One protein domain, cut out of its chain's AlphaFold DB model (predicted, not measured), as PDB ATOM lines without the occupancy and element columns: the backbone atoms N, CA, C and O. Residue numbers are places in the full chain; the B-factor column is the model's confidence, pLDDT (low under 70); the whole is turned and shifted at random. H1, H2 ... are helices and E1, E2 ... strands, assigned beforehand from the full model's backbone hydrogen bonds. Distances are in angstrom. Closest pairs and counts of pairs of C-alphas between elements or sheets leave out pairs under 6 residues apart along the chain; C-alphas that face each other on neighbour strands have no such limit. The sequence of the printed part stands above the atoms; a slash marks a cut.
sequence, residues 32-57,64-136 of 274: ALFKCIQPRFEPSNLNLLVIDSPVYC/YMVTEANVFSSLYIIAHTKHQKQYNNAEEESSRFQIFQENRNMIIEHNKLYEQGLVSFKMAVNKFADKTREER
ATOM      1  N   ALA A  32     -27.655 -17.771  26.053       31.61
ATOM      2  CA  ALA A  32     -28.127 -18.551  24.904       31.61
ATOM      3  C   ALA A  32     -27.183 -18.475  23.684       31.61
ATOM      4  O   ALA A  32     -27.114 -19.423  22.904       31.61
ATOM      5  N   LEU A  33     -26.392 -17.402  23.555       37.38
ATOM      6  CA  LEU A  33     -25.490 -17.163  22.416       37.38
ATOM      7  C   LEU A  33     -24.219 -18.035  22.418       37.38
ATOM      8  O   LEU A  33     -23.636 -18.276  21.365       37.38
ATOM      9  N   PHE A  34     -23.821 -18.594  23.565       36.88
ATOM     10  CA  PHE A  34     -22.646 -19.475  23.667       36.88
ATOM     11  C   PHE A  34     -22.904 -20.939  23.259       36.88
ATOM     12  O   PHE A  34     -21.981 -21.756  23.285       36.88
ATOM     13  N   LYS A  35     -24.132 -21.305  22.861       33.78
ATOM     14  CA  LYS A  35     -24.480 -22.694  22.504       33.78
ATOM     15  C   LYS A  35     -24.393 -23.042  21.013       33.78
ATOM     16  O   LYS A  35     -24.485 -24.223  20.697       33.78
ATOM     17  N   CYS A  36     -24.171 -22.085  20.110       38.75
ATOM     18  CA  CYS A  36     -24.299 -22.361  18.669       38.75
ATOM     19  C   CYS A  36     -23.019 -22.848  17.968       38.75
ATOM     20  O   CYS A  36     -23.119 -23.439  16.899       38.75
ATOM     21  N   ILE A  37     -21.824 -22.669  18.541       43.03
ATOM     22  CA  ILE A  37     -20.580 -23.247  18.001       43.03
ATOM     23  C   ILE A  37     -19.684 -23.628  19.176       43.03
ATOM     24  O   ILE A  37     -19.006 -22.786  19.757       43.03
ATOM     25  N   GLN A  38     -19.680 -24.907  19.535       32.81
ATOM     26  CA  GLN A  38     -18.660 -25.454  20.422       32.81
ATOM     27  C   GLN A  38     -17.625 -26.152  19.531       32.81
ATOM     28  O   GLN A  38     -17.928 -27.230  19.012       32.81
ATOM     29  N   PRO A  39     -16.437 -25.560  19.288       40.25
ATOM     30  CA  PRO A  39     -15.361 -26.272  18.612       40.25
ATOM     31  C   PRO A  39     -15.053 -27.533  19.417       40.25
ATOM     32  O   PRO A  39     -14.659 -27.464  20.581       40.25
ATOM     33  N   ARG A  40     -15.284 -28.702  18.817       39.56
ATOM     34  CA  ARG A  40     -14.995 -29.974  19.472       39.56
ATOM     35  C   ARG A  40     -13.557 -30.350  19.138       39.56
ATOM     36  O   ARG A  40     -13.227 -30.628  17.989       39.56
ATOM     37  N   PHE A  41     -12.695 -30.317  20.147       42.97
ATOM     38  CA  PHE A  41     -11.361 -30.897  20.053       42.97
ATOM     39  C   PHE A  41     -11.491 -32.415  19.921       42.97
ATOM     40  O   PHE A  41     -12.344 -33.026  20.573       42.97
ATOM     41  N   GLU A  42     -10.668 -33.026  19.071       38.03
ATOM     42  CA  GLU A  42     -10.628 -34.481  18.979       38.03
ATOM     43  C   GLU A  42     -10.130 -35.044  20.330       38.03
ATOM     44  O   GLU A  42      -9.092 -34.582  20.816       38.03
ATOM     45  N   PRO A  43     -10.823 -36.011  20.965       38.00
ATOM     46  CA  PRO A  43     -10.453 -36.503  22.299       38.00
ATOM     47  C   PRO A  43      -9.030 -37.076  22.369       38.00
ATOM     48  O   PRO A  43      -8.405 -37.065  23.424       38.00
ATOM     49  N   SER A  44      -8.517 -37.553  21.234       39.97
ATOM     50  CA  SER A  44      -7.174 -38.100  21.045       39.97
ATOM     51  C   SER A  44      -6.101 -37.049  20.747       39.97
ATOM     52  O   SER A  44      -4.915 -37.371  20.826       39.97
ATOM     53  N   ASN A  45      -6.468 -35.813  20.375       41.28
ATOM     54  CA  ASN A  45      -5.501 -34.799  19.952       41.28
ATOM     55  C   ASN A  45      -6.023 -33.352  20.086       41.28
ATOM     56  O   ASN A  45      -6.655 -32.800  19.184       41.28
ATOM     57  N   LEU A  46      -5.637 -32.680  21.175       44.09
ATOM     58  CA  LEU A  46      -5.939 -31.262  21.456       44.09
ATOM     59  C   LEU A  46      -5.374 -30.274  20.405       44.09
ATOM     60  O   LEU A  46      -5.747 -29.094  20.364       44.09
ATOM     61  N   ASN A  47      -4.494 -30.727  19.506       43.44
ATOM     62  CA  ASN A  47      -3.953 -29.890  18.437       43.44
ATOM     63  C   ASN A  47      -4.856 -29.812  17.199       43.44
ATOM     64  O   ASN A  47      -4.694 -28.871  16.420       43.44
ATOM     65  N   LEU A  48      -5.841 -30.702  17.052       41.31
ATOM     66  CA  LEU A  48      -6.687 -30.801  15.865       41.31
ATOM     67  C   LEU A  48      -8.052 -30.126  16.088       41.31
ATOM     68  O   LEU A  48      -8.787 -30.478  17.007       41.31
ATOM     69  N   LEU A  49      -8.384 -29.142  15.245       47.06
ATOM     70  CA  LEU A  49      -9.718 -28.536  15.186       47.06
ATOM     71  C   LEU A  49     -10.471 -29.136  13.997       47.06
ATOM     72  O   LEU A  49     -10.092 -28.909  12.847       47.06
ATOM     73  N   VAL A  50     -11.521 -29.902  14.286       41.19
ATOM     74  CA  VAL A  50     -12.452 -30.447  13.292       41.19
ATOM     75  C   VAL A  50     -13.737 -29.626  13.361       41.19
ATOM     76  O   VAL A  50     -14.256 -29.382  14.450       41.19
ATOM     77  N   ILE A  51     -14.227 -29.164  12.212       44.38
ATOM     78  CA  ILE A  51     -15.504 -28.453  12.106       44.38
ATOM     79  C   ILE A  51     -16.358 -29.249  11.125       44.38
ATOM     80  O   ILE A  51     -16.013 -29.324   9.945       44.38
ATOM     81  N   ASP A  52     -17.429 -29.865  11.621       34.97
ATOM     82  CA  ASP A  52     -18.477 -30.429  10.772       34.97
ATOM     83  C   ASP A  52     -19.351 -29.290  10.204       34.97
ATOM     84  O   ASP A  52     -19.426 -28.204  10.783       34.97
ATOM     85  N   SER A  53     -19.962 -29.536   9.042       39.50
ATOM     86  CA  SER A  53     -20.801 -28.628   8.235       39.50
ATOM     87  C   SER A  53     -21.774 -27.727   9.029       39.50
ATOM     88  O   SER A  53     -22.195 -28.088  10.128       39.50
ATOM     89  N   PRO A  54     -22.178 -26.554   8.487       44.12
ATOM     90  CA  PRO A  54     -22.884 -25.536   9.261       44.12
ATOM     91  C   PRO A  54     -24.258 -26.028   9.733       44.12
ATOM     92  O   PRO A  54     -25.151 -26.305   8.932       44.12
ATOM     93  N   VAL A  55     -24.426 -26.108  11.054       36.09
ATOM     94  CA  VAL A  55     -25.721 -26.328  11.706       36.09
ATOM     95  C   VAL A  55     -26.472 -24.997  11.711       36.09
ATOM     96  O   VAL A  55     -26.086 -24.061  12.411       36.09
ATOM     97  N   TYR A  56     -27.540 -24.908  10.919       34.78
ATOM     98  CA  TYR A  56     -28.488 -23.795  10.972       34.78
ATOM     99  C   TYR A  56     -29.245 -23.847  12.306       34.78
ATOM    100  O   TYR A  56     -29.973 -24.801  12.571       34.78
ATOM    101  N   CYS A  57     -29.061 -22.836  13.156       33.59
ATOM    102  CA  CYS A  57     -29.872 -22.648  14.358       33.59
ATOM    103  C   CYS A  57     -31.032 -21.700  14.036       33.59
ATOM    104  O   CYS A  57     -30.807 -20.532  13.735       33.59
ATOM    105  N   TYR A  64     -28.075 -11.041  12.593       37.12
ATOM    106  CA  TYR A  64     -26.712 -10.633  12.363       37.12
ATOM    107  C   TYR A  64     -26.168 -11.750  11.506       37.12
ATOM    108  O   TYR A  64     -25.791 -12.802  12.016       37.12
ATOM    109  N   MET A  65     -26.262 -11.544  10.193       31.94
ATOM    110  CA  MET A  65     -25.689 -12.411   9.195       31.94
ATOM    111  C   MET A  65     -24.302 -12.769   9.707       31.94
ATOM    112  O   MET A  65     -23.373 -11.952   9.690       31.94
ATOM    113  N   VAL A  66     -24.167 -13.993  10.207       40.00
ATOM    114  CA  VAL A  66     -22.888 -14.661  10.337       40.00
ATOM    115  C   VAL A  66     -22.495 -14.901   8.887       40.00
ATOM    116  O   VAL A  66     -22.669 -15.974   8.324       40.00
ATOM    117  N   THR A  67     -22.111 -13.812   8.218       44.38
ATOM    118  CA  THR A  67     -21.562 -13.842   6.881       44.38
ATOM    119  C   THR A  67     -20.345 -14.736   6.984       44.38
ATOM    120  O   THR A  67     -19.669 -14.754   8.021       44.38
ATOM    121  N   GLU A  68     -20.046 -15.488   5.930       48.16
ATOM    122  CA  GLU A  68     -18.857 -16.332   5.937       48.16
ATOM    123  C   GLU A  68     -17.624 -15.514   6.383       48.16
ATOM    124  O   GLU A  68     -16.817 -16.015   7.158       48.16
ATOM    125  N   ALA A  69     -17.557 -14.215   6.034       47.38
ATOM    126  CA  ALA A  69     -16.549 -13.241   6.479       47.38
ATOM    127  C   ALA A  69     -16.343 -13.164   8.008       47.38
ATOM    128  O   ALA A  69     -15.197 -13.134   8.467       47.38
ATOM    129  N   ASN A  70     -17.412 -13.187   8.808       51.53
ATOM    130  CA  ASN A  70     -17.326 -13.136  10.273       51.53
ATOM    131  C   ASN A  70     -16.813 -14.466  10.871       51.53
ATOM    132  O   ASN A  70     -16.057 -14.468  11.848       51.53
ATOM    133  N   VAL A  71     -17.138 -15.604  10.246       58.22
ATOM    134  CA  VAL A  71     -16.576 -16.927  10.603       58.22
ATOM    135  C   VAL A  71     -15.119 -17.055  10.141       58.22
ATOM    136  O   VAL A  71     -14.285 -17.631  10.839       58.22
ATOM    137  N   PHE A  72     -14.781 -16.485   8.982       61.09
ATOM    138  CA  PHE A  72     -13.422 -16.472   8.437       61.09
ATOM    139  C   PHE A  72     -12.463 -15.701   9.347       61.09
ATOM    140  O   PHE A  72     -11.396 -16.218   9.685       61.09
ATOM    141  N   SER A  73     -12.857 -14.496   9.768       61.81
ATOM    142  CA  SER A  73     -12.046 -13.651  10.649       61.81
ATOM    143  C   SER A  73     -11.811 -14.316  12.012       61.81
ATOM    144  O   SER A  73     -10.678 -14.390  12.486       61.81
ATOM    145  N   SER A  74     -12.849 -14.914  12.606       65.25
ATOM    146  CA  SER A  74     -12.734 -15.598  13.902       65.25
ATOM    147  C   SER A  74     -11.855 -16.853  13.848       65.25
ATOM    148  O   SER A  74     -11.041 -17.061  14.747       65.25
ATOM    149  N   LEU A  75     -11.933 -17.664  12.786       70.88
ATOM    150  CA  LEU A  75     -11.070 -18.841  12.634       70.88
ATOM    151  C   LEU A  75      -9.599 -18.464  12.436       70.88
ATOM    152  O   LEU A  75      -8.717 -19.120  12.997       70.88
ATOM    153  N   TYR A  76      -9.333 -17.416  11.651       74.50
ATOM    154  CA  TYR A  76      -7.986 -16.880  11.504       74.50
ATOM    155  C   TYR A  76      -7.448 -16.442  12.866       74.50
ATOM    156  O   TYR A  76      -6.406 -16.943  13.278       74.50
ATOM    157  N   ILE A  77      -8.197 -15.629  13.618       71.50
ATOM    158  CA  ILE A  77      -7.801 -15.172  14.958       71.50
ATOM    159  C   ILE A  77      -7.524 -16.361  15.892       71.50
ATOM    160  O   ILE A  77      -6.458 -16.415  16.497       71.50
ATOM    161  N   ILE A  78      -8.407 -17.366  15.951       74.56
ATOM    162  CA  ILE A  78      -8.215 -18.557  16.798       74.56
ATOM    163  C   ILE A  78      -6.940 -19.316  16.413       74.56
ATOM    164  O   ILE A  78      -6.147 -19.671  17.286       74.56
ATOM    165  N   ALA A  79      -6.716 -19.560  15.119       73.94
ATOM    166  CA  ALA A  79      -5.510 -20.234  14.648       73.94
ATOM    167  C   ALA A  79      -4.242 -19.416  14.964       73.94
ATOM    168  O   ALA A  79      -3.220 -19.987  15.343       73.94
ATOM    169  N   HIS A  80      -4.319 -18.088  14.864       74.44
ATOM    170  CA  HIS A  80      -3.206 -17.176  15.133       74.44
ATOM    171  C   HIS A  80      -2.854 -17.130  16.611       74.44
ATOM    172  O   HIS A  80      -1.685 -17.281  16.961       74.44
ATOM    173  N   THR A  81      -3.858 -17.003  17.477       72.69
ATOM    174  CA  THR A  81      -3.675 -17.039  18.927       72.69
ATOM    175  C   THR A  81      -3.161 -18.405  19.376       72.69
ATOM    176  O   THR A  81      -2.191 -18.469  20.127       72.69
ATOM    177  N   LYS A  82      -3.734 -19.508  18.864       77.75
ATOM    178  CA  LYS A  82      -3.299 -20.877  19.200       77.75
ATOM    179  C   LYS A  82      -1.837 -21.128  18.830       77.75
ATOM    180  O   LYS A  82      -1.133 -21.824  19.555       77.75
ATOM    181  N   HIS A  83      -1.380 -20.577  17.707       78.44
ATOM    182  CA  HIS A  83      -0.018 -20.770  17.207       78.44
ATOM    183  C   HIS A  83       0.921 -19.593  17.491       78.44
ATOM    184  O   HIS A  83       2.013 -19.561  16.927       78.44
ATOM    185  N   GLN A  84       0.508 -18.654  18.353       80.81
ATOM    186  CA  GLN A  84       1.290 -17.488  18.784       80.81
ATOM    187  C   GLN A  84       1.940 -16.731  17.613       80.81
ATOM    188  O   GLN A  84       3.105 -16.336  17.666       80.81
ATOM    189  N   LYS A  85       1.191 -16.568  16.520       80.88
ATOM    190  CA  LYS A  85       1.686 -15.925  15.301       80.88
ATOM    191  C   LYS A  85       1.921 -14.438  15.548       80.88
ATOM    192  O   LYS A  85       1.042 -13.748  16.057       80.88
ATOM    193  N   GLN A  86       3.101 -13.957  15.165       80.75
ATOM    194  CA  GLN A  86       3.466 -12.543  15.180       80.75
ATOM    195  C   GLN A  86       4.016 -12.166  13.807       80.75
ATOM    196  O   GLN A  86       4.862 -12.877  13.264       80.75
ATOM    197  N   TYR A  87       3.525 -11.056  13.263       85.44
ATOM    198  CA  TYR A  87       3.935 -10.522  11.967       85.44
ATOM    199  C   TYR A  87       4.620  -9.177  12.151       85.44
ATOM    200  O   TYR A  87       4.326  -8.445  13.095       85.44
ATOM    201  N   ASN A  88       5.544  -8.851  11.251       84.25
ATOM    202  CA  ASN A  88       6.362  -7.650  11.394       84.25
ATOM    203  C   ASN A  88       5.570  -6.372  11.095       84.25
ATOM    204  O   ASN A  88       5.893  -5.307  11.618       84.25
ATOM    205  N   ASN A  89       4.563  -6.461  10.223       85.19
ATOM    206  CA  ASN A  89       3.731  -5.336   9.817       85.19
ATOM    207  C   ASN A  89       2.363  -5.802   9.284       85.19
ATOM    208  O   ASN A  89       2.134  -6.987   9.034       85.19
ATOM    209  N   ALA A  90       1.456  -4.841   9.092       84.56
ATOM    210  CA  ALA A  90       0.100  -5.093   8.601       84.56
ATOM    211  C   ALA A  90       0.062  -5.631   7.156       84.56
ATOM    212  O   ALA A  90      -0.877  -6.327   6.777       84.56
ATOM    213  N   GLU A  91       1.073  -5.322   6.341       88.00
ATOM    214  CA  GLU A  91       1.176  -5.819   4.962       88.00
ATOM    215  C   GLU A  91       1.465  -7.326   4.946       88.00
ATOM    216  O   GLU A  91       0.816  -8.081   4.220       88.00
ATOM    217  N   GLU A  92       2.391  -7.778   5.796       87.06
ATOM    218  CA  GLU A  92       2.677  -9.191   6.022       87.06
ATOM    219  C   GLU A  92       1.439  -9.904   6.562       87.06
ATOM    220  O   GLU A  92       1.052 -10.930   6.012       87.06
ATOM    221  N   GLU A  93       0.771  -9.344   7.572       86.19
ATOM    222  CA  GLU A  93      -0.460  -9.919   8.118       86.19
ATOM    223  C   GLU A  93      -1.556 -10.063   7.051       86.19
ATOM    224  O   GLU A  93      -2.182 -11.118   6.942       86.19
ATOM    225  N   SER A  94      -1.749  -9.049   6.203       86.31
ATOM    226  CA  SER A  94      -2.712  -9.112   5.101       86.31
ATOM    227  C   SER A  94      -2.356 -10.204   4.086       86.31
ATOM    228  O   SER A  94      -3.242 -10.916   3.611       86.31
ATOM    229  N   SER A  95      -1.073 -10.360   3.752       90.00
ATOM    230  CA  SER A  95      -0.598 -11.423   2.856       90.00
ATOM    231  C   SER A  95      -0.801 -12.814   3.473       90.00
ATOM    232  O   SER A  95      -1.327 -13.728   2.834       90.00
ATOM    233  N   ARG A  96      -0.488 -12.970   4.764       90.88
ATOM    234  CA  ARG A  96      -0.679 -14.212   5.533       90.88
ATOM    235  C   ARG A  96      -2.149 -14.602   5.631       90.88
ATOM    236  O   ARG A  96      -2.479 -15.779   5.484       90.88
ATOM    237  N   PHE A  97      -3.039 -13.624   5.794       87.81
ATOM    238  CA  PHE A  97      -4.486 -13.827   5.761       87.81
ATOM    239  C   PHE A  97      -4.982 -14.332   4.401       87.81
ATOM    240  O   PHE A  97      -5.832 -15.220   4.345       87.81
ATOM    241  N   GLN A  98      -4.444 -13.821   3.290       90.00
ATOM    242  CA  GLN A  98      -4.781 -14.322   1.951       90.00
ATOM    243  C   GLN A  98      -4.334 -15.778   1.765       90.00
ATOM    244  O   GLN A  98      -5.147 -16.627   1.402       90.00
ATOM    245  N   ILE A  99      -3.089 -16.095   2.127       92.75
ATOM    246  CA  ILE A  99      -2.550 -17.463   2.061       92.75
ATOM    247  C   ILE A  99      -3.375 -18.425   2.930       92.75
ATOM    248  O   ILE A  99      -3.673 -19.552   2.527       92.75
ATOM    249  N   PHE A 100      -3.784 -17.977   4.119       90.88
ATOM    250  CA  PHE A 100      -4.643 -18.753   5.007       90.88
ATOM    251  C   PHE A 100      -5.985 -19.103   4.367       90.88
ATOM    252  O   PHE A 100      -6.430 -20.248   4.467       90.88
ATOM    253  N   GLN A 101      -6.619 -18.147   3.688       88.62
ATOM    254  CA  GLN A 101      -7.883 -18.384   2.991       88.62
ATOM    255  C   GLN A 101      -7.725 -19.417   1.872       88.62
ATOM    256  O   GLN A 101      -8.516 -20.358   1.791       88.62
ATOM    257  N   GLU A 102      -6.676 -19.298   1.058       92.50
ATOM    258  CA  GLU A 102      -6.386 -20.255  -0.014       92.50
ATOM    259  C   GLU A 102      -6.171 -21.672   0.534       92.50
ATOM    260  O   GLU A 102      -6.797 -22.636   0.079       92.50
ATOM    261  N   ASN A 103      -5.342 -21.806   1.571       92.69
ATOM    262  CA  ASN A 103      -5.069 -23.091   2.210       92.69
ATOM    263  C   ASN A 103      -6.313 -23.675   2.899       92.69
ATOM    264  O   ASN A 103      -6.522 -24.888   2.864       92.69
ATOM    265  N   ARG A 104      -7.173 -22.843   3.497       88.75
ATOM    266  CA  ARG A 104      -8.447 -23.295   4.073       88.75
ATOM    267  C   ARG A 104      -9.388 -23.830   3.000       88.75
ATOM    268  O   ARG A 104      -9.992 -24.882   3.201       88.75
ATOM    269  N   ASN A 105      -9.507 -23.138   1.872       90.94
ATOM    270  CA  ASN A 105     -10.358 -23.582   0.768       90.94
ATOM    271  C   ASN A 105      -9.872 -24.923   0.204       90.94
ATOM    272  O   ASN A 105     -10.682 -25.815  -0.034       90.94
ATOM    273  N   MET A 106      -8.552 -25.112   0.108       94.25
ATOM    274  CA  MET A 106      -7.947 -26.404  -0.232       94.25
ATOM    275  C   MET A 106      -8.324 -27.504   0.775       94.25
ATOM    276  O   MET A 106      -8.679 -28.607   0.364       94.25
ATOM    277  N   ILE A 107      -8.281 -27.217   2.082       93.19
ATOM    278  CA  ILE A 107      -8.672 -28.172   3.134       93.19
ATOM    279  C   ILE A 107     -10.147 -28.570   2.998       93.19
ATOM    280  O   ILE A 107     -10.470 -29.752   3.090       93.19
ATOM    281  N   ILE A 108     -11.036 -27.599   2.776       92.62
ATOM    282  CA  ILE A 108     -12.475 -27.851   2.630       92.62
ATOM    283  C   ILE A 108     -12.746 -28.732   1.422       92.62
ATOM    284  O   ILE A 108     -13.468 -29.717   1.538       92.62
ATOM    285  N   GLU A 109     -12.157 -28.400   0.277       95.69
ATOM    286  CA  GLU A 109     -12.385 -29.162  -0.945       95.69
ATOM    287  C   GLU A 109     -11.857 -30.595  -0.822       95.69
ATOM    288  O   GLU A 109     -12.558 -31.547  -1.159       95.69
ATOM    289  N   HIS A 110     -10.676 -30.773  -0.223       96.44
ATOM    290  CA  HIS A 110     -10.140 -32.099   0.086       96.44
ATOM    291  C   HIS A 110     -11.059 -32.897   1.025       96.44
ATOM    292  O   HIS A 110     -11.286 -34.088   0.816       96.44
ATOM    293  N   ASN A 111     -11.629 -32.253   2.046       95.88
ATOM    294  CA  ASN A 111     -12.512 -32.922   3.002       95.88
ATOM    295  C   ASN A 111     -13.871 -33.306   2.396       95.88
ATOM    296  O   ASN A 111     -14.393 -34.361   2.751       95.88
ATOM    297  N   LYS A 112     -14.396 -32.554   1.420       97.56
ATOM    298  CA  LYS A 112     -15.565 -32.996   0.635       97.56
ATOM    299  C   LYS A 112     -15.268 -34.276  -0.145       97.56
ATOM    300  O   LYS A 112     -16.089 -35.188  -0.172       97.56
ATOM    301  N   LEU A 113     -14.083 -34.375  -0.757       97.38
ATOM    302  CA  LEU A 113     -13.659 -35.601  -1.446       97.38
ATOM    303  C   LEU A 113     -13.520 -36.776  -0.467       97.38
ATOM    304  O   LEU A 113     -13.816 -37.915  -0.827       97.38
ATOM    305  N   TYR A 114     -13.091 -36.509   0.769       96.81
ATOM    306  CA  TYR A 114     -13.015 -37.529   1.815       96.81
ATOM    307  C   TYR A 114     -14.408 -38.046   2.190       96.81
ATOM    308  O   TYR A 114     -14.607 -39.253   2.279       96.81
ATOM    309  N   GLU A 115     -15.386 -37.152   2.363       96.75
ATOM    310  CA  GLU A 115     -16.781 -37.513   2.660       96.75
ATOM    311  C   GLU A 115     -17.423 -38.345   1.543       96.75
ATOM    312  O   GLU A 115     -18.250 -39.214   1.809       96.75
ATOM    313  N   GLN A 116     -16.992 -38.134   0.298       97.44
ATOM    314  CA  GLN A 116     -17.399 -38.932  -0.862       97.44
ATOM    315  C   GLN A 116     -16.647 -40.270  -0.982       97.44
ATOM    316  O   GLN A 116     -16.912 -41.042  -1.903       97.44
ATOM    317  N   GLY A 117     -15.689 -40.556  -0.096       97.06
ATOM    318  CA  GLY A 117     -14.857 -41.760  -0.151       97.06
ATOM    319  C   GLY A 117     -13.834 -41.773  -1.295       97.06
ATOM    320  O   GLY A 117     -13.294 -42.830  -1.615       97.06
ATOM    321  N   LEU A 118     -13.555 -40.620  -1.919       97.88
ATOM    322  CA  LEU A 118     -12.612 -40.496  -3.041       97.88
ATOM    323  C   LEU A 118     -11.154 -40.346  -2.584       97.88
ATOM    324  O   LEU A 118     -10.230 -40.611  -3.353       97.88
ATOM    325  N   VAL A 119     -10.934 -39.936  -1.334       97.75
ATOM    326  CA  VAL A 119      -9.612 -39.861  -0.694       97.75
ATOM    327  C   VAL A 119      -9.652 -40.513   0.688       97.75
ATOM    328  O   VAL A 119     -10.696 -40.582   1.326       97.75
ATOM    329  N   SER A 120      -8.504 -40.998   1.166       97.38
ATOM    330  CA  SER A 120      -8.411 -41.827   2.380       97.38
ATOM    331  C   SER A 120      -8.056 -41.074   3.667       97.38
ATOM    332  O   SER A 120      -7.962 -41.692   4.726       97.38
ATOM    333  N   PHE A 121      -7.842 -39.758   3.609       96.69
ATOM    334  CA  PHE A 121      -7.464 -38.944   4.769       96.69
ATOM    335  C   PHE A 121      -8.176 -37.591   4.762       96.69
ATOM    336  O   PHE A 121      -8.513 -37.089   3.693       96.69
ATOM    337  N   LYS A 122      -8.359 -36.990   5.943       95.38
ATOM    338  CA  LYS A 122      -8.828 -35.606   6.104       95.38
ATOM    339  C   LYS A 122      -7.654 -34.648   6.281       95.38
ATOM    340  O   LYS A 122      -6.585 -35.028   6.758       95.38
ATOM    341  N   MET A 123      -7.876 -33.385   5.944       94.06
ATOM    342  CA  MET A 123      -6.968 -32.280   6.228       94.06
ATOM    343  C   MET A 123      -7.571 -31.353   7.287       94.06
ATOM    344  O   MET A 123      -8.788 -31.275   7.451       94.06
ATOM    345  N   ALA A 124      -6.712 -30.630   8.003       89.81
ATOM    346  CA  ALA A 124      -7.121 -29.677   9.025       89.81
ATOM    347  C   ALA A 124      -6.198 -28.458   9.034       89.81
ATOM    348  O   ALA A 124      -5.038 -28.530   8.613       89.81
ATOM    349  N   VAL A 125      -6.720 -27.343   9.548       88.56
ATOM    350  CA  VAL A 125      -5.936 -26.131   9.791       88.56
ATOM    351  C   VAL A 125      -4.880 -26.434  10.854       88.56
ATOM    352  O   VAL A 125      -5.174 -27.022  11.892       88.56
ATOM    353  N   ASN A 126      -3.641 -26.033  10.587       89.12
ATOM    354  CA  ASN A 126      -2.514 -26.181  11.501       89.12
ATOM    355  C   ASN A 126      -1.595 -24.953  11.408       89.12
ATOM    356  O   ASN A 126      -1.853 -24.026  10.640       89.12
ATOM    357  N   LYS A 127      -0.481 -24.964  12.147       88.25
ATOM    358  CA  LYS A 127       0.497 -23.864  12.199       88.25
ATOM    359  C   LYS A 127       1.142 -23.475  10.859       88.25
ATOM    360  O   LYS A 127       1.888 -22.502  10.822       88.25
ATOM    361  N   PHE A 128       0.922 -24.248   9.794       90.06
ATOM    362  CA  PHE A 128       1.412 -23.976   8.444       90.06
ATOM    363  C   PHE A 128       0.329 -23.422   7.510       90.06
ATOM    364  O   PHE A 128       0.597 -23.247   6.324       90.06
ATOM    365  N   ALA A 129      -0.891 -23.190   8.004       91.19
ATOM    366  CA  ALA A 129      -2.008 -22.727   7.185       91.19
ATOM    367  C   ALA A 129      -1.780 -21.325   6.593       91.19
ATOM    368  O   ALA A 129      -2.359 -21.013   5.566       91.19
ATOM    369  N   ASP A 130      -0.906 -20.513   7.178       91.00
ATOM    370  CA  ASP A 130      -0.489 -19.183   6.713       91.00
ATOM    371  C   ASP A 130       0.778 -19.203   5.829       91.00
ATOM    372  O   ASP A 130       1.325 -18.148   5.504       91.00
ATOM    373  N   LYS A 131       1.283 -20.392   5.461       90.44
ATOM    374  CA  LYS A 131       2.494 -20.552   4.640       90.44
ATOM    375  C   LYS A 131       2.167 -21.017   3.225       90.44
ATOM    376  O   LYS A 131       1.349 -21.920   3.019       90.44
ATOM    377  N   THR A 132       2.872 -20.464   2.240       90.88
ATOM    378  CA  THR A 132       2.795 -20.943   0.856       90.88
ATOM    379  C   THR A 132       3.392 -22.346   0.730       90.88
ATOM    380  O   THR A 132       4.026 -22.887   1.648       90.88
ATOM    381  N   ARG A 133       3.199 -22.994  -0.423       86.12
ATOM    382  CA  ARG A 133       3.863 -24.274  -0.700       86.12
ATOM    383  C   ARG A 133       5.381 -24.107  -0.651       86.12
ATOM    384  O   ARG A 133       6.052 -24.941  -0.057       86.12
ATOM    385  N   GLU A 134       5.906 -23.036  -1.219       86.31
ATOM    386  CA  GLU A 134       7.333 -22.740  -1.319       86.31
ATOM    387  C   GLU A 134       7.932 -22.517   0.068       86.31
ATOM    388  O   GLU A 134       8.964 -23.101   0.389       86.31
ATOM    389  N   GLU A 135       7.250 -21.768   0.935       87.19
ATOM    390  CA  GLU A 135       7.674 -21.559   2.322       87.19
ATOM    391  C   GLU A 135       7.671 -22.860   3.127       87.19
ATOM    392  O   GLU A 135       8.607 -23.125   3.881       87.19
ATOM    393  N   ARG A 136       6.664 -23.721   2.920       83.75
ATOM    394  CA  ARG A 136       6.637 -25.065   3.521       83.75
ATOM    395  C   ARG A 136       7.754 -25.962   2.994       83.75
ATOM    396  O   ARG A 136       8.211 -26.839   3.721       83.75
TER     397      ARG A 136
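This is residues 32 to 57 and 64 to 136 of the 274 residues of the protein "(California timema) hypothetical protein" of Timema californicum (UniProt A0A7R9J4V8). A long helix, H2, makes the main shaft of a loosely joined model, and a shorter helix, H1, crosses it about perpendicular, meeting it at a few residues. After H2 the long link of residues 116 to 132 folds back beside the shaft to a one-turn helix, H3, while a small hairpin of strands, E1 and E2, lies apart from H2, and residues 64 to 71 stick out. The printed part has 99 residues, with three named helices and two named strands in the order E1, E2, H1, H2, H3; the two-stranded sheet is antiparallel, and the class is mostly helix. The whole is only just compact, close to loose, with a radius of gyration of the C-alphas of 14.7 A and spans of 38 by 38 by 27 A.

E1 is residues 40 to 42, and its C-alpha 40 is at (-14.995, -29.974, 19.472). E2 is residues 45 to 50, 10.6 A from first to last C-alpha. H1 is residues 68 to 82, 20.9 A long by the same measure. H2 is residues 90 to 115 and 37.0 A long, from C-alpha 90 at (0.100, -5.093, 8.601) to C-alpha 115 at (-16.781, -37.513, 2.660). H3 is residues 133 to 136, and C-alpha 136 is at (6.637, -25.065, 3.521).

E1 and E2 are a hairpin with a tight link of 2 residues, antiparallel with 128 degrees between their directions. C-alphas 42 and 45 face each other at 5.2 A, and N 45 and O 42 are within hydrogen-bond range at 2.9 A. E1 is apart from H1, and both strands are apart from H2 and H3. H1 and H2 only just touch, with 3 pairs of C-alphas within 8 A; the closest C-alphas are those of Tyr 76 and Phe 97, 7.4 A apart. H1 touches H2 with residues 72 to 76 alone, and H2 touches H1 with residues 97 to 101 alone. Their lines stand about perpendicular, at 75 degrees. H3 is apart from H1 and H2. In H1 and H2 every O i to N i+4 pair is within hydrogen-bond range; H3, with 4 residues, is too short for such a pair.

The C-alphas of Ala 32 and Glu 134, the two farthest apart, are 44.3 A from each other. Residues 58 to 63 are not printed, and C-alphas 57 and 64 are 12.6 A apart across this cut, which lies in the link from E2 to H1. The link from H1 to H2 is short, with 7 residues, and the link from H2 to H3 is long, with 17. The mean pLDDT of the printed part is 71.1, and residues 32 to 57 and 64 to 74 are under 70.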